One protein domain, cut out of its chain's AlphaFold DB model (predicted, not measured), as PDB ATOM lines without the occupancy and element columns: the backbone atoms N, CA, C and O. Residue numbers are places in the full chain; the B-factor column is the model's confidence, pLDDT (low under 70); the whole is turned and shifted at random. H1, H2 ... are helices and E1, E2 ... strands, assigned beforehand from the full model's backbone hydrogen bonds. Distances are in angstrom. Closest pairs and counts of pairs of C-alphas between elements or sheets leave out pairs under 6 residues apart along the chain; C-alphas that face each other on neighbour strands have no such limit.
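AT A GLANCE: This is residues 5 to 155 of the 184 residues of an uncharacterized protein of Mycobacteroides abscessus subsp. abscessus (UniProt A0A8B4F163). One antiparallel sheet of five strands forms a slab with three helices, H1, H3 and H5, over one face, while no named helix lies on the other face. H1 and H5 run side by side in opposite ways, H3 stands up over the edge strand E2, and H2 and H4 lie off the sheet. The printed part has 151 residues with five named helices and five named strands, in the order E1 H1 H2 H3 E2 E3 E4 H4 H5 E5; the sheet's order is E2 E3 E4 E1 E5, and the class is mixed, helices and strands. The whole is compact, with a radius of gyration of the C-alphas of 15.2 A, and spans 46 by 37 by 27 A.

HOW THE PARTS SIT: E2, residues 86 to 91, E3, residues 100 to 105, and E4, residues 114 to 119, form a meander, each strand the antiparallel neighbour of the one before, and both steps are hairpins. N 88 and O 103 are 3.0 A apart, and N 102 and O 117 are 2.8 A apart, both within hydrogen-bond range. E1, residues 5 to 10, is the antiparallel neighbour of E4, with N 8 and O 116 at 2.8 A, and of the edge strand E5, residues 150 to 155, with N 7 and O 152 at 2.9 A. The sheet is twisted, with C-alphas up to 4.5 A off its best plane. H5, residues 132 to 146, is on the sheet over E1 and E5 at a height of 10.0 A; its closest C-alphas to E1 are those of Ala 8 and Val 142, 7.3 A apart. E4, H4 and H5, E5 form a split strand-helix-strand unit, two strands running the same way with E1 between them, and its crossover is right-handed. H1, residues 17 to 32, is on the same face at a height of 10.8 A and touches H5 at a shallow tilt of 10 degrees, the closest C-alphas being those of Arg 23 and Ser 145, 5.1 A apart. H3, residues 61 to 70, stands up from the sheet at 59 degrees and touches H1 through Ala 21 and Pro 61, whose C-alphas are 5.0 A apart. H2, residues 48 to 53, is apart from E2, while residues 42 to 43 pair antiparallel with residues 90 to 91 of E2. H4, residues 127 to 130, is close to but not clearly touching H5, with the C-alphas of Ile 129 and Ala 135 5.9 A apart. Every O i to N i+4 pair is within hydrogen-bond range in H1, H2, H3 and H5; H4 is too short for one.

IN THESE COORDINATES: E1 begins at C-alpha 5, (-18.080, 32.988, 1.253), and E5 ends at C-alpha 155, (-16.573, 27.365, 1.338). H1 measures 22.3 A from C-alpha 17, (-35.799, 51.410, 1.203), to C-alpha 32; H5 measures 21.1 A and H3 14.3 A. E1, E2, E3, E4 and E5 measure 16.7, 16.8, 16.0, 16.5 and 16.1 A.

THE WHOLE: The C-alphas farthest apart, those of Asn 77 and Leu 132, are 48.5 A apart. The links from H1 to H2 and from H3 to E2 are long, 15 residues each. The printed part has no cut; its mean pLDDT is 93.4, and no printed residue is under 70.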
ATOM      1  N   TYR A   5     -17.019  32.007   1.205       94.94
ATOM      2  CA  TYR A   5     -18.080  32.988   1.253       94.94
ATOM      3  C   TYR A   5     -18.429  33.307   2.700       94.94
ATOM      4  O   TYR A   5     -18.239  32.491   3.609       94.94
ATOM      5  N   ILE A   6     -18.981  34.498   2.887       96.81
ATOM      6  CA  ILE A   6     -19.627  34.912   4.124       96.81
ATOM      7  C   ILE A   6     -21.109  35.011   3.828       96.81
ATOM      8  O   ILE A   6     -21.502  35.763   2.944       96.81
ATOM      9  N   GLY A   7     -21.920  34.239   4.540       96.94
ATOM     10  CA  GLY A   7     -23.373  34.317   4.473       96.94
ATOM     11  C   GLY A   7     -23.919  34.793   5.806       96.94
ATOM     12  O   GLY A   7     -23.577  34.232   6.842       96.94
ATOM     13  N   ALA A   8     -24.766  35.810   5.790       97.88
ATOM     14  CA  ALA A   8     -25.491  36.279   6.959       97.88
ATOM     15  C   ALA A   8     -26.985  36.261   6.674       97.88
ATOM     16  O   ALA A   8     -27.399  36.674   5.595       97.88
ATOM     17  N   TYR A   9     -27.777  35.775   7.628       97.00
ATOM     18  CA  TYR A   9     -29.191  35.466   7.439       97.00
ATOM     19  C   TYR A   9     -30.025  35.934   8.629       97.00
ATOM     20  O   TYR A   9     -29.619  35.801   9.789       97.00
ATOM     21  N   TRP A  10     -31.218  36.448   8.345       97.25
ATOM     22  CA  TRP A  10     -32.211  36.800   9.356       97.25
ATOM     23  C   TRP A  10     -33.632  36.620   8.820       97.25
ATOM     24  O   TRP A  10     -33.864  36.574   7.611       97.25
ATOM     25  N   GLY A  11     -34.586  36.462   9.734       96.06
ATOM     26  CA  GLY A  11     -36.002  36.344   9.401       96.06
ATOM     27  C   GLY A  11     -36.628  37.641   8.866       96.06
ATOM     28  O   GLY A  11     -35.916  38.597   8.540       96.06
ATOM     29  N   PRO A  12     -37.969  37.682   8.793       95.50
ATOM     30  CA  PRO A  12     -38.727  38.863   8.400       95.50
ATOM     31  C   PRO A  12     -38.311  40.113   9.175       95.50
ATOM     32  O   PRO A  12     -38.257  40.099  10.408       95.50
ATOM     33  N   ARG A  13     -38.038  41.201   8.456       93.75
ATOM     34  CA  ARG A  13     -37.734  42.502   9.049       93.75
ATOM     35  C   ARG A  13     -38.289  43.598   8.153       93.75
ATOM     36  O   ARG A  13     -37.836  43.767   7.027       93.75
ATOM     37  N   THR A  14     -39.288  44.310   8.661       88.38
ATOM     38  CA  THR A  14     -39.881  45.453   7.967       88.38
ATOM     39  C   THR A  14     -38.921  46.631   8.041       88.38
ATOM     40  O   THR A  14     -38.663  47.147   9.127       88.38
ATOM     41  N   GLU A  15     -38.399  47.043   6.893       91.94
ATOM     42  CA  GLU A  15     -37.505  48.191   6.743       91.94
ATOM     43  C   GLU A  15     -37.920  48.965   5.491       91.94
ATOM     44  O   GLU A  15     -38.331  48.360   4.499       91.94
ATOM     45  N   SER A  16     -37.840  50.295   5.531       94.44
ATOM     46  CA  SER A  16     -38.000  51.106   4.321       94.44
ATOM     47  C   SER A  16     -36.791  50.941   3.396       94.44
ATOM     48  O   SER A  16     -35.723  50.476   3.818       94.44
ATOM     49  N   VAL A  17     -36.930  51.372   2.139       96.31
ATOM     50  CA  VAL A  17     -35.799  51.410   1.203       96.31
ATOM     51  C   VAL A  17     -34.652  52.271   1.735       96.31
ATOM     52  O   VAL A  17     -33.500  51.857   1.640       96.31
ATOM     53  N   ASP A  18     -34.952  53.400   2.385       98.12
ATOM     54  CA  ASP A  18     -33.936  54.291   2.959       98.12
ATOM     55  C   ASP A  18     -33.132  53.589   4.058       98.12
ATOM     56  O   ASP A  18     -31.903  53.623   4.061       98.12
ATOM     57  N   GLN A  19     -33.811  52.867   4.956       97.75
ATOM     58  CA  GLN A  19     -33.153  52.099   6.017       97.75
ATOM     59  C   GLN A  19     -32.273  50.986   5.440       97.75
ATOM     60  O   GLN A  19     -31.154  50.762   5.908       97.75
ATOM     61  N   CYS A  20     -32.758  50.297   4.403       97.50
ATOM     62  CA  CYS A  20     -31.980  49.290   3.687       97.50
ATOM     63  C   CYS A  20     -30.734  49.914   3.039       97.50
ATOM     64  O   CYS A  20     -29.624  49.401   3.207       97.50
ATOM     65  N   ALA A  21     -30.902  51.045   2.358       98.25
ATOM     66  CA  ALA A  21     -29.832  51.759   1.681       98.25
ATOM     67  C   ALA A  21     -28.765  52.283   2.651       98.25
ATOM     68  O   ALA A  21     -27.575  52.136   2.380       98.25
ATOM     69  N   GLU A  22     -29.153  52.808   3.816       98.31
ATOM     70  CA  GLU A  22     -28.218  53.236   4.863       98.31
ATOM     71  C   GLU A  22     -27.348  52.083   5.384       98.31
ATOM     72  O   GLU A  22     -26.139  52.240   5.587       98.31
ATOM     73  N   ARG A  23     -27.937  50.897   5.589       98.12
ATOM     74  CA  ARG A  23     -27.189  49.706   6.024       98.12
ATOM     75  C   ARG A  23     -26.210  49.237   4.960       98.12
ATOM     76  O   ARG A  23     -25.060  48.931   5.281       98.12
ATOM     77  N   VAL A  24     -26.656  49.194   3.707       98.38
ATOM     78  CA  VAL A  24     -25.813  48.810   2.572       98.38
ATOM     79  C   VAL A  24     -24.679  49.816   2.393       98.38
ATOM     80  O   VAL A  24     -23.529  49.400   2.314       98.38
ATOM     81  N   SER A  25     -24.959  51.119   2.446       98.44
ATOM     82  CA  SER A  25     -23.956  52.191   2.408       98.44
ATOM     83  C   SER A  25     -22.867  51.983   3.464       98.44
ATOM     84  O   SER A  25     -21.682  51.869   3.134       98.44
ATOM     85  N   ARG A  26     -23.269  51.824   4.733       98.38
ATOM     86  CA  ARG A  26     -22.345  51.562   5.846       98.38
ATOM     87  C   ARG A  26     -21.514  50.307   5.607       98.38
ATOM     88  O   ARG A  26     -20.326  50.292   5.911       98.38
ATOM     89  N   PHE A  27     -22.136  49.257   5.075       98.50
ATOM     90  CA  PHE A  27     -21.452  48.010   4.770       98.50
ATOM     91  C   PHE A  27     -20.401  48.171   3.669       98.50
ATOM     92  O   PHE A  27     -19.267  47.745   3.867       98.50
ATOM     93  N   LEU A  28     -20.738  48.819   2.550       98.19
ATOM     94  CA  LEU A  28     -19.800  49.050   1.450       98.19
ATOM     95  C   LEU A  28     -18.587  49.871   1.902       98.19
ATOM     96  O   LEU A  28     -17.457  49.524   1.566       98.19
ATOM     97  N   LEU A  29     -18.814  50.920   2.699       98.19
ATOM     98  CA  LEU A  29     -17.740  51.730   3.280       98.19
ATOM     99  C   LEU A  29     -16.864  50.902   4.229       98.19
ATOM    100  O   LEU A  29     -15.643  50.920   4.116       98.19
ATOM    101  N   ALA A  30     -17.479  50.108   5.110       98.06
ATOM    102  CA  ALA A  30     -16.741  49.256   6.036       98.06
ATOM    103  C   ALA A  30     -15.901  48.191   5.315       98.06
ATOM    104  O   ALA A  30     -14.794  47.903   5.756       98.06
ATOM    105  N   LEU A  31     -16.393  47.613   4.212       97.06
ATOM    106  CA  LEU A  31     -15.616  46.684   3.386       97.06
ATOM    107  C   LEU A  31     -14.427  47.376   2.708       97.06
ATOM    108  O   LEU A  31     -13.331  46.809   2.688       97.06
ATOM    109  N   ALA A  32     -14.628  48.597   2.204       95.94
ATOM    110  CA  ALA A  32     -13.575  49.382   1.568       95.94
ATOM    111  C   ALA A  32     -12.410  49.703   2.514       95.94
ATOM    112  O   ALA A  32     -11.257  49.716   2.084       95.94
ATOM    113  N   ASP A  33     -12.697  49.881   3.804       96.75
ATOM    114  CA  ASP A  33     -11.684  50.096   4.842       96.75
ATOM    115  C   ASP A  33     -10.879  48.828   5.192       96.75
ATOM    116  O   ASP A  33      -9.822  48.918   5.826       96.75
ATOM    117  N   VAL A  34     -11.360  47.630   4.826       96.19
ATOM    118  CA  VAL A  34     -10.647  46.375   5.112       96.19
ATOM    119  C   VAL A  34      -9.574  46.084   4.072       96.19
ATOM    120  O   VAL A  34      -8.435  45.792   4.446       96.19
ATOM    121  N   ASP A  35      -9.944  46.077   2.791       93.50
ATOM    122  CA  ASP A  35      -9.056  45.651   1.709       93.50
ATOM    123  C   ASP A  35      -9.474  46.269   0.357       93.50
ATOM    124  O   ASP A  35     -10.664  46.247   0.025       93.50
ATOM    125  N   PRO A  36      -8.530  46.765  -0.470       91.25
ATOM    126  CA  PRO A  36      -8.824  47.280  -1.810       91.25
ATOM    127  C   PRO A  36      -9.506  46.277  -2.753       91.25
ATOM    128  O   PRO A  36     -10.166  46.687  -3.703       91.25
ATOM    129  N   ALA A  37      -9.395  44.971  -2.501       91.00
ATOM    130  CA  ALA A  37     -10.126  43.961  -3.262       91.00
ATOM    131  C   ALA A  37     -11.641  43.951  -2.960       91.00
ATOM    132  O   ALA A  37     -12.389  43.247  -3.629       91.00
ATOM    133  N   LEU A  38     -12.124  44.727  -1.982       93.75
ATOM    134  CA  LEU A  38     -13.537  44.799  -1.582       93.75
ATOM    135  C   LEU A  38     -14.199  46.143  -1.950       93.75
ATOM    136  O   LEU A  38     -15.172  46.561  -1.319       93.75
ATOM    137  N   ILE A  39     -13.680  46.819  -2.984       94.00
ATOM    138  CA  ILE A  39     -14.209  48.084  -3.528       94.00
ATOM    139  C   ILE A  39     -14.573  47.950  -5.008       94.00
ATOM    140  O   ILE A  39     -14.180  46.994  -5.670       94.00
ATOM    141  N   GLY A  40     -15.244  48.963  -5.563       93.69
ATOM    142  CA  GLY A  40     -15.477  49.046  -7.011       93.69
ATOM    143  C   GLY A  40     -16.657  48.209  -7.500       93.69
ATOM    144  O   GLY A  40     -16.667  47.784  -8.649       93.69
ATOM    145  N   TRP A  41     -17.637  47.982  -6.626       96.12
ATOM    146  CA  TRP A  41     -18.877  47.268  -6.918       96.12
ATOM    147  C   TRP A  41     -19.604  47.854  -8.131       96.12
ATOM    148  O   TRP A  41     -19.683  49.069  -8.277       96.12
ATOM    149  N   ARG A  42     -20.143  46.994  -8.992       95.12
ATOM    150  CA  ARG A  42     -20.923  47.319 -10.195       95.12
ATOM    151  C   ARG A  42     -22.081  46.342 -10.318       95.12
ATOM    152  O   ARG A  42     -21.998  45.234  -9.785       95.12
ATOM    153  N   ASP A  43     -23.114  46.714 -11.065       92.31
ATOM    154  CA  ASP A  43     -24.135  45.743 -11.459       92.31
ATOM    155  C   ASP A  43     -23.527  44.689 -12.378       92.31
ATOM    156  O   ASP A  43     -22.621  44.960 -13.178       92.31
ATOM    157  N   GLN A  44     -24.054  43.478 -12.268       88.06
ATOM    158  CA  GLN A  44     -23.771  42.422 -13.225       88.06
ATOM    159  C   GLN A  44     -24.456  42.731 -14.566       88.06
ATOM    160  O   GLN A  44     -25.338  43.584 -14.662       88.06
ATOM    161  N   GLY A  45     -24.027  42.058 -15.626       82.69
ATOM    162  CA  GLY A  45     -24.617  42.195 -16.952       82.69
ATOM    163  C   GLY A  45     -24.557  40.875 -17.706       82.69
ATOM    164  O   GLY A  45     -23.807  39.976 -17.330       82.69
ATOM    165  N   ASP A  46     -25.310  40.785 -18.800       80.38
ATOM    166  CA  ASP A  46     -25.417  39.567 -19.619       80.38
ATOM    167  C   ASP A  46     -24.098  39.169 -20.309       80.38
ATOM    168  O   ASP A  46     -23.965  38.080 -20.865       80.38
ATOM    169  N   SER A  47     -23.107  40.063 -20.292       83.94
ATOM    170  CA  SER A  47     -21.740  39.808 -20.735       83.94
ATOM    171  C   SER A  47     -20.751  40.596 -19.880       83.94
ATOM    172  O   SER A  47     -21.106  41.623 -19.303       83.94
ATOM    173  N   GLU A  48     -19.491  40.162 -19.859       80.81
ATOM    174  CA  GLU A  48     -18.415  40.859 -19.149       80.81
ATOM    175  C   GLU A  48     -18.251  42.310 -19.630       80.81
ATOM    176  O   GLU A  48     -18.158  43.224 -18.816       80.81
ATOM    177  N   ILE A  49     -18.308  42.553 -20.947       83.88
ATOM    178  CA  ILE A  49     -18.211  43.906 -21.522       83.88
ATOM    179  C   ILE A  49     -19.363  44.794 -21.031       83.88
ATOM    180  O   ILE A  49     -19.132  45.930 -20.616       83.88
ATOM    181  N   ALA A  50     -20.597  44.280 -21.048       82.06
ATOM    182  CA  ALA A  50     -21.756  45.014 -20.543       82.06
ATOM    183  C   ALA A  50     -21.620  45.289 -19.036       82.06
ATOM    184  O   ALA A  50     -21.803  46.424 -18.599       82.06
ATOM    185  N   ALA A  51     -21.202  44.288 -18.259       83.62
ATOM    186  CA  ALA A  51     -21.007  44.403 -16.818       83.62
ATOM    187  C   ALA A  51     -19.900  45.410 -16.446       83.62
ATOM    188  O   ALA A  51     -20.033  46.149 -15.473       83.62
ATOM    189  N   LEU A  52     -18.825  45.490 -17.237       88.00
ATOM    190  CA  LEU A  52     -17.748  46.473 -17.063       88.00
ATOM    191  C   LEU A  52     -18.181  47.902 -17.415       88.00
ATOM    192  O   LEU A  52     -17.624  48.860 -16.873       88.00
ATOM    193  N   SER A  53     -19.167  48.056 -18.301       88.62
ATOM    194  CA  SER A  53     -19.708  49.365 -18.677       88.62
ATOM    195  C   SER A  53     -20.646  49.963 -17.624       88.62
ATOM    196  O   SER A  53     -20.849  51.179 -17.609       88.62
ATOM    197  N   ASN A  54     -21.172  49.135 -16.713       89.88
ATOM    198  CA  ASN A  54     -22.030  49.600 -15.630       89.88
ATOM    199  C   ASN A  54     -21.258  50.535 -14.691       89.88
ATOM    200  O   ASN A  54     -20.108  50.247 -14.337       89.88
ATOM    201  N   PRO A  55     -21.859  51.652 -14.247       91.06
ATOM    202  CA  PRO A  55     -21.204  52.578 -13.335       91.06
ATOM    203  C   PRO A  55     -20.915  51.916 -11.984       91.06
ATOM    204  O   PRO A  55     -21.679  51.070 -11.515       91.06
ATOM    205  N   VAL A  56     -19.824  52.344 -11.339       94.75
ATOM    206  CA  VAL A  56     -19.524  51.940  -9.959       94.75
ATOM    207  C   VAL A  56     -20.693  52.341  -9.064       94.75
ATOM    208  O   VAL A  56     -21.205  53.460  -9.153       94.75
ATOM    209  N   VAL A  57     -21.113  51.425  -8.202       95.12
ATOM    210  CA  VAL A  57     -22.102  51.666  -7.160       95.12
ATOM    211  C   VAL A  57     -21.533  52.713  -6.208       95.12
ATOM    212  O   VAL A  57     -20.523  52.490  -5.538       95.12
ATOM    213  N   SER A  58     -22.179  53.876  -6.164       96.00
ATOM    214  CA  SER A  58     -21.872  54.896  -5.170       96.00
ATOM    215  C   SER A  58     -22.287  54.390  -3.785       96.00
ATOM    216  O   SER A  58     -23.395  53.870  -3.654       96.00
ATOM    217  N   PRO A  59     -21.457  54.562  -2.739       95.75
ATOM    218  CA  PRO A  59     -21.859  54.253  -1.372       95.75
ATOM    219  C   PRO A  59     -22.840  55.289  -0.795       95.75
ATOM    220  O   PRO A  59     -23.202  55.177   0.370       95.75
ATOM    221  N   ASP A  60     -23.255  56.303  -1.555       97.69
ATOM    222  CA  ASP A  60     -24.289  57.257  -1.145       97.69
ATOM    223  C   ASP A  60     -25.659  56.559  -0.985       97.69
ATOM    224  O   ASP A  60     -26.117  55.926  -1.941       97.69
ATOM    225  N   PRO A  61     -26.336  56.667   0.179       97.62
ATOM    226  CA  PRO A  61     -27.638  56.043   0.396       97.62
ATOM    227  C   PRO A  61     -28.673  56.369  -0.686       97.62
ATOM    228  O   PRO A  61     -29.374  55.462  -1.118       97.62
ATOM    229  N   ALA A  62     -28.736  57.607  -1.190       97.12
ATOM    230  CA  ALA A  62     -29.708  57.974  -2.225       97.12
ATOM    231  C   ALA A  62     -29.489  57.190  -3.533       97.12
ATOM    232  O   ALA A  62     -30.428  56.639  -4.101       97.12
ATOM    233  N   ALA A  63     -28.233  57.045  -3.963       95.62
ATOM    234  CA  ALA A  63     -27.893  56.239  -5.135       95.62
ATOM    235  C   ALA A  63     -28.174  54.737  -4.930       95.62
ATOM    236  O   ALA A  63     -28.442  54.015  -5.892       95.62
ATOM    237  N   ILE A  64     -28.095  54.249  -3.688       97.69
ATOM    238  CA  ILE A  64     -28.449  52.867  -3.352       97.69
ATOM    239  C   ILE A  64     -29.970  52.681  -3.364       97.69
ATOM    240  O   ILE A  64     -30.425  51.651  -3.853       97.69
ATOM    241  N   VAL A  65     -30.753  53.660  -2.892       97.75
ATOM    242  CA  VAL A  65     -32.225  53.630  -2.976       97.75
ATOM    243  C   VAL A  65     -32.677  53.412  -4.418       97.75
ATOM    244  O   VAL A  65     -33.433  52.476  -4.673       97.75
ATOM    245  N   ASP A  66     -32.151  54.199  -5.360       95.06
ATOM    246  CA  ASP A  66     -32.511  54.088  -6.780       95.06
ATOM    247  C   ASP A  66     -32.250  52.677  -7.336       95.06
ATOM    248  O   ASP A  66     -33.065  52.126  -8.078       95.06
ATOM    249  N   ARG A  67     -31.126  52.064  -6.943       94.44
ATOM    250  CA  ARG A  67     -30.753  50.701  -7.355       94.44
ATOM    251  C   ARG A  67     -31.658  49.645  -6.730       94.44
ATOM    252  O   ARG A  67     -32.123  48.752  -7.429       94.44
ATOM    253  N   LEU A  68     -31.934  49.752  -5.430       95.44
ATOM    254  CA  LEU A  68     -32.815  48.813  -4.739       95.44
ATOM    255  C   LEU A  68     -34.236  48.865  -5.317       95.44
ATOM    256  O   LEU A  68     -34.815  47.811  -5.568       95.44
ATOM    257  N   GLU A  69     -34.785  50.054  -5.581       94.25
ATOM    258  CA  GLU A  69     -36.116  50.199  -6.190       94.25
ATOM    259  C   GLU A  69     -36.190  49.615  -7.610       94.25
ATOM    260  O   GLU A  69     -37.212  49.028  -7.980       94.25
ATOM    261  N   ALA A  70     -35.115  49.732  -8.398       91.12
ATOM    262  CA  ALA A  70     -35.043  49.145  -9.735       91.12
ATOM    263  C   ALA A  70     -35.101  47.605  -9.708       91.12
ATOM    264  O   ALA A  70     -35.739  47.001 -10.571       91.12
ATOM    265  N   ASP A  71     -34.515  46.994  -8.678       88.88
ATOM    266  CA  ASP A  71     -34.363  45.541  -8.526       88.88
ATOM    267  C   ASP A  71     -35.488  44.872  -7.708       88.88
ATOM    268  O   ASP A  71     -35.365  43.740  -7.221       88.88
ATOM    269  N   ARG A  72     -36.622  45.555  -7.530       91.81
ATOM    270  CA  ARG A  72     -37.773  44.973  -6.828       91.81
ATOM    271  C   ARG A  72     -38.387  43.835  -7.625       91.81
ATOM    272  O   ARG A  72     -38.625  43.943  -8.829       91.81
ATOM    273  N   GLN A  73     -38.720  42.758  -6.920       88.31
ATOM    274  CA  GLN A  73     -39.389  41.618  -7.532       88.31
ATOM    275  C   GLN A  73     -40.799  41.995  -7.976       88.31
ATOM    276  O   GLN A  73     -41.545  42.653  -7.249       88.31
ATOM    277  N   ARG A  74     -41.162  41.562  -9.183       91.62
ATOM    278  CA  ARG A  74     -42.472  41.808  -9.779       91.62
ATOM    279  C   ARG A  74     -43.109  40.504 -10.229       91.62
ATOM    280  O   ARG A  74     -42.409  39.580 -10.641       91.62
ATOM    281  N   ASP A  75     -44.430  40.440 -10.150       91.81
ATOM    282  CA  ASP A  75     -45.208  39.328 -10.683       91.81
ATOM    283  C   ASP A  75     -45.264  39.355 -12.225       91.81
ATOM    284  O   ASP A  75     -44.734  40.252 -12.887       91.81
ATOM    285  N   SER A  76     -45.949  38.376 -12.821       91.94
ATOM    286  CA  SER A  76     -46.134  38.298 -14.278       91.94
ATOM    287  C   SER A  76     -46.915  39.473 -14.877       91.94
ATOM    288  O   SER A  76     -46.892  39.660 -16.091       91.94
ATOM    289  N   ASN A  77     -47.618  40.249 -14.051       92.56
ATOM    290  CA  ASN A  77     -48.368  41.436 -14.452       92.56
ATOM    291  C   ASN A  77     -47.565  42.730 -14.226       92.56
ATOM    292  O   ASN A  77     -48.078  43.820 -14.478       92.56
ATOM    293  N   GLY A  78     -46.320  42.627 -13.752       89.94
ATOM    294  CA  GLY A  78     -45.455  43.763 -13.448       89.94
ATOM    295  C   GLY A  78     -45.769  44.465 -12.123       89.94
ATOM    296  O   GLY A  78     -45.207  45.537 -11.874       89.94
ATOM    297  N   GLN A  79     -46.642  43.892 -11.287       92.38
ATOM    298  CA  GLN A  79     -46.935  44.398  -9.947       92.38
ATOM    299  C   GLN A  79     -45.808  44.037  -8.997       92.38
ATOM    300  O   GLN A  79     -45.291  42.923  -9.031       92.38
ATOM    301  N   VAL A  80     -45.425  44.985  -8.151       92.50
ATOM    302  CA  VAL A  80     -44.352  44.764  -7.189       92.50
ATOM    303  C   VAL A  80     -44.828  43.858  -6.058       92.50
ATOM    304  O   VAL A  80     -45.928  44.032  -5.542       92.50
ATOM    305  N   LEU A  81     -43.982  42.899  -5.689       91.88
ATOM    306  CA  LEU A  81     -44.218  41.964  -4.598       91.88
ATOM    307  C   LEU A  81     -43.438  42.412  -3.356       91.88
ATOM    308  O   LEU A  81     -42.286  42.020  -3.140       91.88
ATOM    309  N   ASP A  82     -44.064  43.277  -2.558       90.44
ATOM    310  CA  ASP A  82     -43.460  43.943  -1.396       90.44
ATOM    311  C   ASP A  82     -42.877  42.965  -0.371       90.44
ATOM    312  O   ASP A  82     -41.847  43.231   0.248       90.44
ATOM    313  N   GLU A  83     -43.498  41.799  -0.207       91.44
ATOM    314  CA  GLU A  83     -43.085  40.790   0.762       91.44
ATOM    315  C   GLU A  83     -41.702  40.182   0.473       91.44
ATOM    316  O   GLU A  83     -41.051  39.671   1.397       91.44
ATOM    317  N   PHE A  84     -41.233  40.268  -0.779       91.94
ATOM    318  CA  PHE A  84     -39.913  39.801  -1.208       91.94
ATOM    319  C   PHE A  84     -38.837  40.894  -1.204       91.94
ATOM    320  O   PHE A  84     -37.674  40.582  -1.485       91.94
ATOM    321  N   GLY A  85     -39.186  42.122  -0.811       93.81
ATOM    322  CA  GLY A  85     -38.242  43.214  -0.591       93.81
ATOM    323  C   GLY A  85     -37.371  43.510  -1.814       93.81
ATOM    324  O   GLY A  85     -37.862  43.645  -2.936       93.81
ATOM    325  N   TYR A  86     -36.063  43.601  -1.578       94.50
ATOM    326  CA  TYR A  86     -35.061  44.015  -2.556       94.50
ATOM    327  C   TYR A  86     -34.030  42.906  -2.765       94.50
ATOM    328  O   TYR A  86     -33.473  42.379  -1.794       94.50
ATOM    329  N   LEU A  87     -33.756  42.552  -4.022       93.25
ATOM    330  CA  LEU A  87     -32.755  41.552  -4.391       93.25
ATOM    331  C   LEU A  87     -31.807  42.135  -5.435       93.25
ATOM    332  O   LEU A  87     -32.175  42.220  -6.596       93.25
ATOM    333  N   THR A  88     -30.574  42.442  -5.043       94.12
ATOM    334  CA  THR A  88     -29.551  42.934  -5.973       94.12
ATOM    335  C   THR A  88     -28.254  42.142  -5.834       94.12
ATOM    336  O   THR A  88     -27.974  41.546  -4.786       94.12
ATOM    337  N   SER A  89     -27.471  42.097  -6.908       94.88
ATOM    338  CA  SER A  89     -26.188  41.400  -6.953       94.88
ATOM    339  C   SER A  89     -25.149  42.262  -7.649       94.88
ATOM    340  O   SER A  89     -25.297  42.625  -8.816       94.88
ATOM    341  N   TRP A  90     -24.068  42.546  -6.935       96.25
ATOM    342  CA  TRP A  90     -22.953  43.334  -7.425       96.25
ATOM    343  C   TRP A  90     -21.690  42.502  -7.509       96.25
ATOM    344  O   TRP A  90     -21.504  41.526  -6.784       96.25
ATOM    345  N   TRP A  91     -20.791  42.917  -8.386       94.62
ATOM    346  CA  TRP A  91     -19.454  42.352  -8.497       94.62
ATOM    347  C   TRP A  91     -18.421  43.473  -8.530       94.62
ATOM    348  O   TRP A  91     -18.735  44.590  -8.934       94.62
ATOM    349  N   ASN A  92     -17.198  43.216  -8.080       91.94
ATOM    350  CA  ASN A  92     -16.159  44.251  -8.033       91.94
ATOM    351  C   ASN A  92     -15.359  44.397  -9.343       91.94
ATOM    352  O   ASN A  92     -14.537  45.305  -9.446       91.94
ATOM    353  N   ALA A  93     -15.581  43.518 -10.328       86.38
ATOM    354  CA  ALA A  93     -14.877  43.501 -11.613       86.38
ATOM    355  C   ALA A  93     -13.334  43.507 -11.500       86.38
ATOM    356  O   ALA A  93     -12.647  44.082 -12.347       86.38
ATOM    357  N   GLN A  94     -12.779  42.910 -10.437       83.06
ATOM    358  CA  GLN A  94     -11.331  42.853 -10.212       83.06
ATOM    359  C   GLN A  94     -10.783  41.435 -10.397       83.06
ATOM    360  O   GLN A  94     -11.157  40.519  -9.664       83.06
ATOM    361  N   GLY A  95      -9.817  41.294 -11.310       74.94
ATOM    362  CA  GLY A  95      -9.106  40.040 -11.568       74.94
ATOM    363  C   GLY A  95      -9.987  38.935 -12.161       74.94
ATOM    364  O   GLY A  95     -11.160  39.139 -12.450       74.94
ATOM    365  N   ASP A  96      -9.405  37.745 -12.313       73.62
ATOM    366  CA  ASP A  96     -10.071  36.595 -12.948       73.62
ATOM    367  C   ASP A  96     -11.144  35.939 -12.053       73.62
ATOM    368  O   ASP A  96     -11.979  35.172 -12.526       73.62
ATOM    369  N   ALA A  97     -11.119  36.231 -10.747       78.56
ATOM    370  CA  ALA A  97     -12.045  35.707  -9.745       78.56
ATOM    371  C   ALA A  97     -12.648  36.871  -8.933       78.56
ATOM    372  O   ALA A  97     -12.181  37.151  -7.820       78.56
ATOM    373  N   PRO A  98     -13.640  37.581  -9.500       86.94
ATOM    374  CA  PRO A  98     -14.226  38.762  -8.889       86.94
ATOM    375  C   PRO A  98     -15.019  38.412  -7.629       86.94
ATOM    376  O   PRO A  98     -15.586  37.328  -7.487       86.94
ATOM    377  N   VAL A  99     -15.088  39.377  -6.721       93.69
ATOM    378  CA  VAL A  99     -15.894  39.282  -5.503       93.69
ATOM    379  C   VAL A  99     -17.335  39.592  -5.862       93.69
ATOM    380  O   VAL A  99     -17.596  40.601  -6.520       93.69
ATOM    381  N   ILE A 100     -18.264  38.747  -5.415       95.25
ATOM    382  CA  ILE A 100     -19.703  38.927  -5.642       95.25
ATOM    383  C   ILE A 100     -20.384  39.233  -4.311       95.25
ATOM    384  O   ILE A 100     -20.206  38.514  -3.331       95.25
ATOM    385  N   LEU A 101     -21.175  40.300  -4.283       97.31
ATOM    386  CA  LEU A 101     -22.023  40.698  -3.169       97.31
ATOM    387  C   LEU A 101     -23.481  40.535  -3.581       97.31
ATOM    388  O   LEU A 101     -23.966  41.256  -4.443       97.31
ATOM    389  N   THR A 102     -24.192  39.624  -2.930       97.50
ATOM    390  CA  THR A 102     -25.634  39.454  -3.104       97.50
ATOM    391  C   THR A 102     -26.360  39.965  -1.869       97.50
ATOM    392  O   THR A 102     -26.095  39.531  -0.745       97.50
ATOM    393  N   LEU A 103     -27.302  40.877  -2.086       97.31
ATOM    394  CA  LEU A 103     -28.141  41.478  -1.061       97.31
ATOM    395  C   LEU A 103     -29.576  41.025  -1.284       97.31
ATOM    396  O   LEU A 103     -30.122  41.171  -2.372       97.31
ATOM    397  N   SER A 104     -30.191  40.481  -0.244       96.06
ATOM    398  CA  SER A 104     -31.598  40.110  -0.243       96.06
ATOM    399  C   SER A 104     -32.228  40.616   1.044       96.06
ATOM    400  O   SER A 104     -32.126  39.963   2.076       96.06
ATOM    401  N   ILE A 105     -32.783  41.823   1.018       96.25
ATOM    402  CA  ILE A 105     -33.088  42.613   2.221       96.25
ATOM    403  C   ILE A 105     -34.503  43.205   2.169       96.25
ATOM    404  O   ILE A 105     -35.123  43.240   1.109       96.25
ATOM    405  N   GLY A 106     -35.032  43.654   3.311       94.81
ATOM    406  CA  GLY A 106     -36.384  44.224   3.415       94.81
ATOM    407  C   GLY A 106     -37.528  43.209   3.281       94.81
ATOM    408  O   GLY A 106     -38.689  43.591   3.170       94.81
ATOM    409  N   LYS A 107     -37.229  41.906   3.290       94.19
ATOM    410  CA  LYS A 107     -38.230  40.842   3.172       94.19
ATOM    411  C   LYS A 107     -39.044  40.704   4.438       94.19
ATOM    412  O   LYS A 107     -38.507  40.677   5.551       94.19
ATOM    413  N   THR A 108     -40.337  40.490   4.238       94.56
ATOM    414  CA  THR A 108     -41.295  40.182   5.303       94.56
ATOM    415  C   THR A 108     -41.931  38.799   5.142       94.56
ATOM    416  O   THR A 108     -42.602  38.325   6.060       94.56
ATOM    417  N   HIS A 109     -41.672  38.104   4.026       90.75
ATOM    418  CA  HIS A 109     -42.182  36.757   3.791       90.75
ATOM    419  C   HIS A 109     -41.627  35.739   4.816       90.75
ATOM    420  O   HIS A 109     -40.411  35.635   4.986       90.75
ATOM    421  N   PRO A 110     -42.473  34.919   5.470       86.94
ATOM    422  CA  PRO A 110     -42.060  34.072   6.596       86.94
ATOM    423  C   PRO A 110     -41.087  32.945   6.225       86.94
ATOM    424  O   PRO A 110     -40.348  32.465   7.081       86.94
ATOM    425  N   THR A 111     -41.086  32.500   4.965       87.94
ATOM    426  CA  THR A 111     -40.246  31.377   4.503       87.94
ATOM    427  C   THR A 111     -39.049  31.801   3.658       87.94
ATOM    428  O   THR A 111     -38.210  30.958   3.343       87.94
ATOM    429  N   VAL A 112     -38.955  33.081   3.282       89.00
ATOM    430  CA  VAL A 112     -37.840  33.588   2.477       89.00
ATOM    431  C   VAL A 112     -37.021  34.523   3.360       89.00
ATOM    432  O   VAL A 112     -37.438  35.656   3.590       89.00
ATOM    433  N   PRO A 113     -35.869  34.063   3.878       93.62
ATOM    434  CA  PRO A 113     -35.075  34.875   4.777       93.62
ATOM    435  C   PRO A 113     -34.453  36.051   4.030       93.62
ATOM    436  O   PRO A 113     -34.200  36.004   2.818       93.62
ATOM    437  N   ASN A 114     -34.156  37.086   4.800       97.25
ATOM    438  CA  ASN A 114     -33.214  38.099   4.389       97.25
ATOM    439  C   ASN A 114     -31.789  37.540   4.463       97.25
ATOM    440  O   ASN A 114     -31.487  36.671   5.290       97.25
ATOM    441  N   SER A 115     -30.909  38.043   3.605       97.56
ATOM    442  CA  SER A 115     -29.520  37.633   3.563       97.56
ATOM    443  C   SER A 115     -28.584  38.681   2.982       97.56
ATOM    444  O   SER A 115     -28.942  39.392   2.044       97.56
ATOM    445  N   VAL A 116     -27.337  38.656   3.443       98.19
ATOM    446  CA  VAL A 116     -26.185  39.219   2.732       98.19
ATOM    447  C   VAL A 116     -25.184  38.105   2.491       98.19
ATOM    448  O   VAL A 116     -24.836  37.375   3.420       98.19
ATOM    449  N   VAL A 117     -24.725  37.969   1.250       97.69
ATOM    450  CA  VAL A 117     -23.718  36.977   0.872       97.69
ATOM    451  C   VAL A 117     -22.565  37.667   0.160       97.69
ATOM    452  O   VAL A 117     -22.777  38.339  -0.842       97.69
ATOM    453  N   VAL A 118     -21.346  37.475   0.663       96.94
ATOM    454  CA  VAL A 118     -20.103  37.915   0.017       96.94
ATOM    455  C   VAL A 118     -19.336  36.679  -0.429       96.94
ATOM    456  O   VAL A 118     -18.842  35.930   0.411       96.94
ATOM    457  N   GLN A 119     -19.226  36.456  -1.732       95.19
ATOM    458  CA  GLN A 119     -18.329  35.455  -2.304       95.19
ATOM    459  C   GLN A 119     -16.932  36.060  -2.376       95.19
ATOM    460  O   GLN A 119     -16.694  36.997  -3.135       95.19
ATOM    461  N   LEU A 120     -16.031  35.565  -1.534       93.12
ATOM    462  CA  LEU A 120     -14.679  36.083  -1.391       93.12
ATOM    463  C   LEU A 120     -13.794  35.600  -2.545       93.12
ATOM    464  O   LEU A 120     -14.008  34.505  -3.075       93.12
ATOM    465  N   PRO A 121     -12.760  36.377  -2.903       90.50
ATOM    466  CA  PRO A 121     -11.856  35.981  -3.970       90.50
ATOM    467  C   PRO A 121     -11.035  34.769  -3.526       90.50
ATOM    468  O   PRO A 121     -10.949  34.448  -2.332       90.50
ATOM    469  N   GLU A 122     -10.385  34.092  -4.466       88.31
ATOM    470  CA  GLU A 122      -9.482  33.008  -4.101       88.31
ATOM    471  C   GLU A 122      -8.375  33.497  -3.147       88.31
ATOM    472  O   GLU A 122      -7.783  34.560  -3.351       88.31
ATOM    473  N   PRO A 123      -8.004  32.713  -2.120       87.75
ATOM    474  CA  PRO A 123      -6.931  33.098  -1.206       87.75
ATOM    475  C   PRO A 123      -5.605  33.401  -1.908       87.75
ATOM    476  O   PRO A 123      -4.792  34.150  -1.380       87.75
ATOM    477  N   ALA A 124      -5.366  32.829  -3.092       86.00
ATOM    478  CA  ALA A 124      -4.172  33.109  -3.880       86.00
ATOM    479  C   ALA A 124      -4.131  34.550  -4.418       86.00
ATOM    480  O   ALA A 124      -3.039  35.116  -4.470       86.00
ATOM    481  N   SER A 125      -5.281  35.141  -4.765       84.31
ATOM    482  CA  SER A 125      -5.375  36.488  -5.339       84.31
ATOM    483  C   SER A 125      -5.508  37.589  -4.283       84.31
ATOM    484  O   SER A 125      -5.046  38.700  -4.522       84.31
ATOM    485  N   ALA A 126      -6.049  37.292  -3.094       86.38
ATOM    486  CA  ALA A 126      -6.185  38.279  -2.016       86.38
ATOM    487  C   ALA A 126      -5.970  37.681  -0.612       86.38
ATOM    488  O   ALA A 126      -6.880  37.609   0.216       86.38
ATOM    489  N   ARG A 127      -4.731  37.270  -0.308       88.81
ATOM    490  CA  ARG A 127      -4.365  36.650   0.988       88.81
ATOM    491  C   ARG A 127      -4.724  37.497   2.209       88.81
ATOM    492  O   ARG A 127      -5.055  36.940   3.253       88.81
ATOM    493  N   ASN A 128      -4.650  38.822   2.094       91.56
ATOM    494  CA  ASN A 128      -4.849  39.736   3.219       91.56
ATOM    495  C   ASN A 128      -6.266  39.664   3.798       91.56
ATOM    496  O   ASN A 128      -6.408  39.725   5.019       91.56
ATOM    497  N   ILE A 129      -7.286  39.450   2.959       92.75
ATOM    498  CA  ILE A 129      -8.686  39.238   3.371       92.75
ATOM    499  C   ILE A 129      -8.802  38.082   4.371       92.75
ATOM    500  O   ILE A 129      -9.554  38.165   5.338       92.75
ATOM    501  N   TYR A 130      -8.020  37.023   4.162       93.50
ATOM    502  CA  TYR A 130      -8.047  35.797   4.961       93.50
ATOM    503  C   TYR A 130      -7.185  35.865   6.228       93.50
ATOM    504  O   TYR A 130      -7.146  34.907   7.001       93.50
ATOM    505  N   SER A 131      -6.487  36.979   6.472       95.12
ATOM    506  CA  SER A 131      -5.826  37.190   7.761       95.12
ATOM    507  C   SER A 131      -6.871  37.281   8.876       95.12
ATOM    508  O   SER A 131      -7.945  37.845   8.680       95.12
ATOM    509  N   LEU A 132      -6.553  36.771  10.070       95.25
ATOM    510  CA  LEU A 132      -7.486  36.769  11.205       95.25
ATOM    511  C   LEU A 132      -8.046  38.170  11.511       95.25
ATOM    512  O   LEU A 132      -9.226  38.318  11.819       95.25
ATOM    513  N   VAL A 133      -7.202  39.198  11.390       96.62
ATOM    514  CA  VAL A 133      -7.579  40.594  11.633       96.62
ATOM    515  C   VAL A 133      -8.595  41.079  10.598       96.62
ATOM    516  O   VAL A 133      -9.636  41.609  10.980       96.62
ATOM    517  N   ASN A 134      -8.330  40.888   9.303       96.75
ATOM    518  CA  ASN A 134      -9.233  41.368   8.255       96.75
ATOM    519  C   ASN A 134     -10.506  40.527   8.168       96.75
ATOM    520  O   ASN A 134     -11.589  41.096   8.064       96.75
ATOM    521  N   ALA A 135     -10.413  39.206   8.328       96.56
ATOM    522  CA  ALA A 135     -11.583  38.343   8.434       96.56
ATOM    523  C   ALA A 135     -12.492  38.780   9.595       96.56
ATOM    524  O   ALA A 135     -13.699  38.936   9.411       96.56
ATOM    525  N   GLY A 136     -11.915  39.076  10.766       97.69
ATOM    526  CA  GLY A 136     -12.657  39.611  11.909       97.69
ATOM    527  C   GLY A 136     -13.324  40.958  11.616       97.69
ATOM    528  O   GLY A 136     -14.479  41.165  11.991       97.69
ATOM    529  N   LYS A 137     -12.642  41.861  10.899       98.25
ATOM    530  CA  LYS A 137     -13.219  43.147  10.473       98.25
ATOM    531  C   LYS A 137     -14.391  42.966   9.510       98.25
ATOM    532  O   LYS A 137     -15.404  43.631   9.692       98.25
ATOM    533  N   ILE A 138     -14.297  42.052   8.544       97.81
ATOM    534  CA  ILE A 138     -15.392  41.782   7.599       97.81
ATOM    535  C   ILE A 138     -16.597  41.197   8.338       97.81
ATOM    536  O   ILE A 138     -17.715  41.668   8.153       97.81
ATOM    537  N   VAL A 139     -16.378  40.228   9.232       98.00
ATOM    538  CA  VAL A 139     -17.449  39.679  10.082       98.00
ATOM    539  C   VAL A 139     -18.104  40.789  10.906       98.00
ATOM    540  O   VAL A 139     -19.330  40.884  10.954       98.00
ATOM    541  N   SER A 140     -17.300  41.676  11.493       98.25
ATOM    542  CA  SER A 140     -17.796  42.814  12.274       98.25
ATOM    543  C   SER A 140     -18.590  43.797  11.410       98.25
ATOM    544  O   SER A 140     -19.626  44.286  11.847       98.25
ATOM    545  N   ALA A 141     -18.153  44.058  10.175       98.38
ATOM    546  CA  ALA A 141     -18.868  44.903   9.223       98.38
ATOM    547  C   ALA A 141     -20.254  44.331   8.893       98.38
ATOM    548  O   ALA A 141     -21.241  45.063   8.925       98.38
ATOM    549  N   VAL A 142     -20.355  43.019   8.651       98.12
ATOM    550  CA  VAL A 142     -21.646  42.358   8.401       98.12
ATOM    551  C   VAL A 142     -22.563  42.468   9.622       98.12
ATOM    552  O   VAL A 142     -23.726  42.852   9.482       98.12
ATOM    553  N   ILE A 143     -22.045  42.183  10.821       98.19
ATOM    554  CA  ILE A 143     -22.822  42.246  12.067       98.19
ATOM    555  C   ILE A 143     -23.324  43.670  12.328       98.19
ATOM    556  O   ILE A 143     -24.516  43.875  12.538       98.19
ATOM    557  N   ASN A 144     -22.442  44.666  12.250       98.12
ATOM    558  CA  ASN A 144     -22.772  46.057  12.567       98.12
ATOM    559  C   ASN A 144     -23.709  46.707  11.537       98.12
ATOM    560  O   ASN A 144     -24.437  47.651  11.862       98.12
ATOM    561  N   SER A 145     -23.692  46.232  10.290       98.19
ATOM    562  CA  SER A 145     -24.574  46.751   9.245       98.19
ATOM    563  C   SER A 145     -25.936  46.073   9.236       98.19
ATOM    564  O   SER A 145     -26.939  46.761   9.057       98.19
ATOM    565  N   PHE A 146     -26.008  44.760   9.464       97.75
ATOM    566  CA  PHE A 146     -27.239  43.996   9.228       97.75
ATOM    567  C   PHE A 146     -27.838  43.339  10.465       97.75
ATOM    568  O   PHE A 146     -28.976  42.894  10.372       97.75
ATOM    569  N   ASP A 147     -27.143  43.290  11.603       97.19
ATOM    570  CA  ASP A 147     -27.614  42.610  12.821       97.19
ATOM    571  C   ASP A 147     -28.237  41.229  12.511       97.19
ATOM    572  O   ASP A 147     -29.442  41.014  12.699       97.19
ATOM    573  N   PRO A 148     -27.481  40.317  11.870       97.62
ATOM    574  CA  PRO A 148     -28.034  39.057  11.414       97.62
ATOM    575  C   PRO A 148     -28.268  38.116  12.595       97.62
ATOM    576  O   PRO A 148     -27.527  38.109  13.574       97.62
ATOM    577  N   GLN A 149     -29.261  37.241  12.466       97.19
ATOM    578  CA  GLN A 149     -29.491  36.190  13.460       97.19
ATOM    579  C   GLN A 149     -28.438  35.087  13.354       97.19
ATOM    580  O   GLN A 149     -28.148  34.404  14.335       97.19
ATOM    581  N   ARG A 150     -27.911  34.874  12.143       94.75
ATOM    582  CA  ARG A 150     -26.967  33.804  11.830       94.75
ATOM    583  C   ARG A 150     -25.927  34.294  10.836       94.75
ATOM    584  O   ARG A 150     -26.263  35.019   9.903       94.75
ATOM    585  N   LEU A 151     -24.676  33.891  11.034       96.19
ATOM    586  CA  LEU A 151     -23.554  34.226  10.163       96.19
ATOM    587  C   LEU A 151     -22.645  33.009  10.013       96.19
ATOM    588  O   LEU A 151     -22.317  32.343  10.993       96.19
ATOM    589  N   VAL A 152     -22.211  32.749   8.787       94.44
ATOM    590  CA  VAL A 152     -21.282  31.677   8.450       94.44
ATOM    591  C   VAL A 152     -20.164  32.213   7.570       94.44
ATOM    592  O   VAL A 152     -20.412  32.947   6.620       94.44
ATOM    593  N   TRP A 153     -18.935  31.807   7.873       94.50
ATOM    594  CA  TRP A 153     -17.802  31.887   6.959       94.50
ATOM    595  C   TRP A 153     -17.447  30.458   6.561       94.50
ATOM    596  O   TRP A 153     -17.052  29.661   7.412       94.50
ATOM    597  N   SER A 154     -17.627  30.101   5.294       92.44
ATOM    598  CA  SER A 154     -17.411  28.729   4.814       92.44
ATOM    599  C   SER A 154     -16.930  28.727   3.365       92.44
ATOM    600  O   SER A 154     -16.652  29.773   2.795       92.44
ATOM    601  N   ASN A 155     -16.802  27.552   2.765       89.44
ATOM    602  CA  ASN A 155     -16.573  27.365   1.338       89.44
ATOM    603  C   ASN A 155     -17.397  26.169   0.841       89.44
ATOM    604  O   ASN A 155     -17.884  25.363   1.640       89.44
TER     605      ASN A 155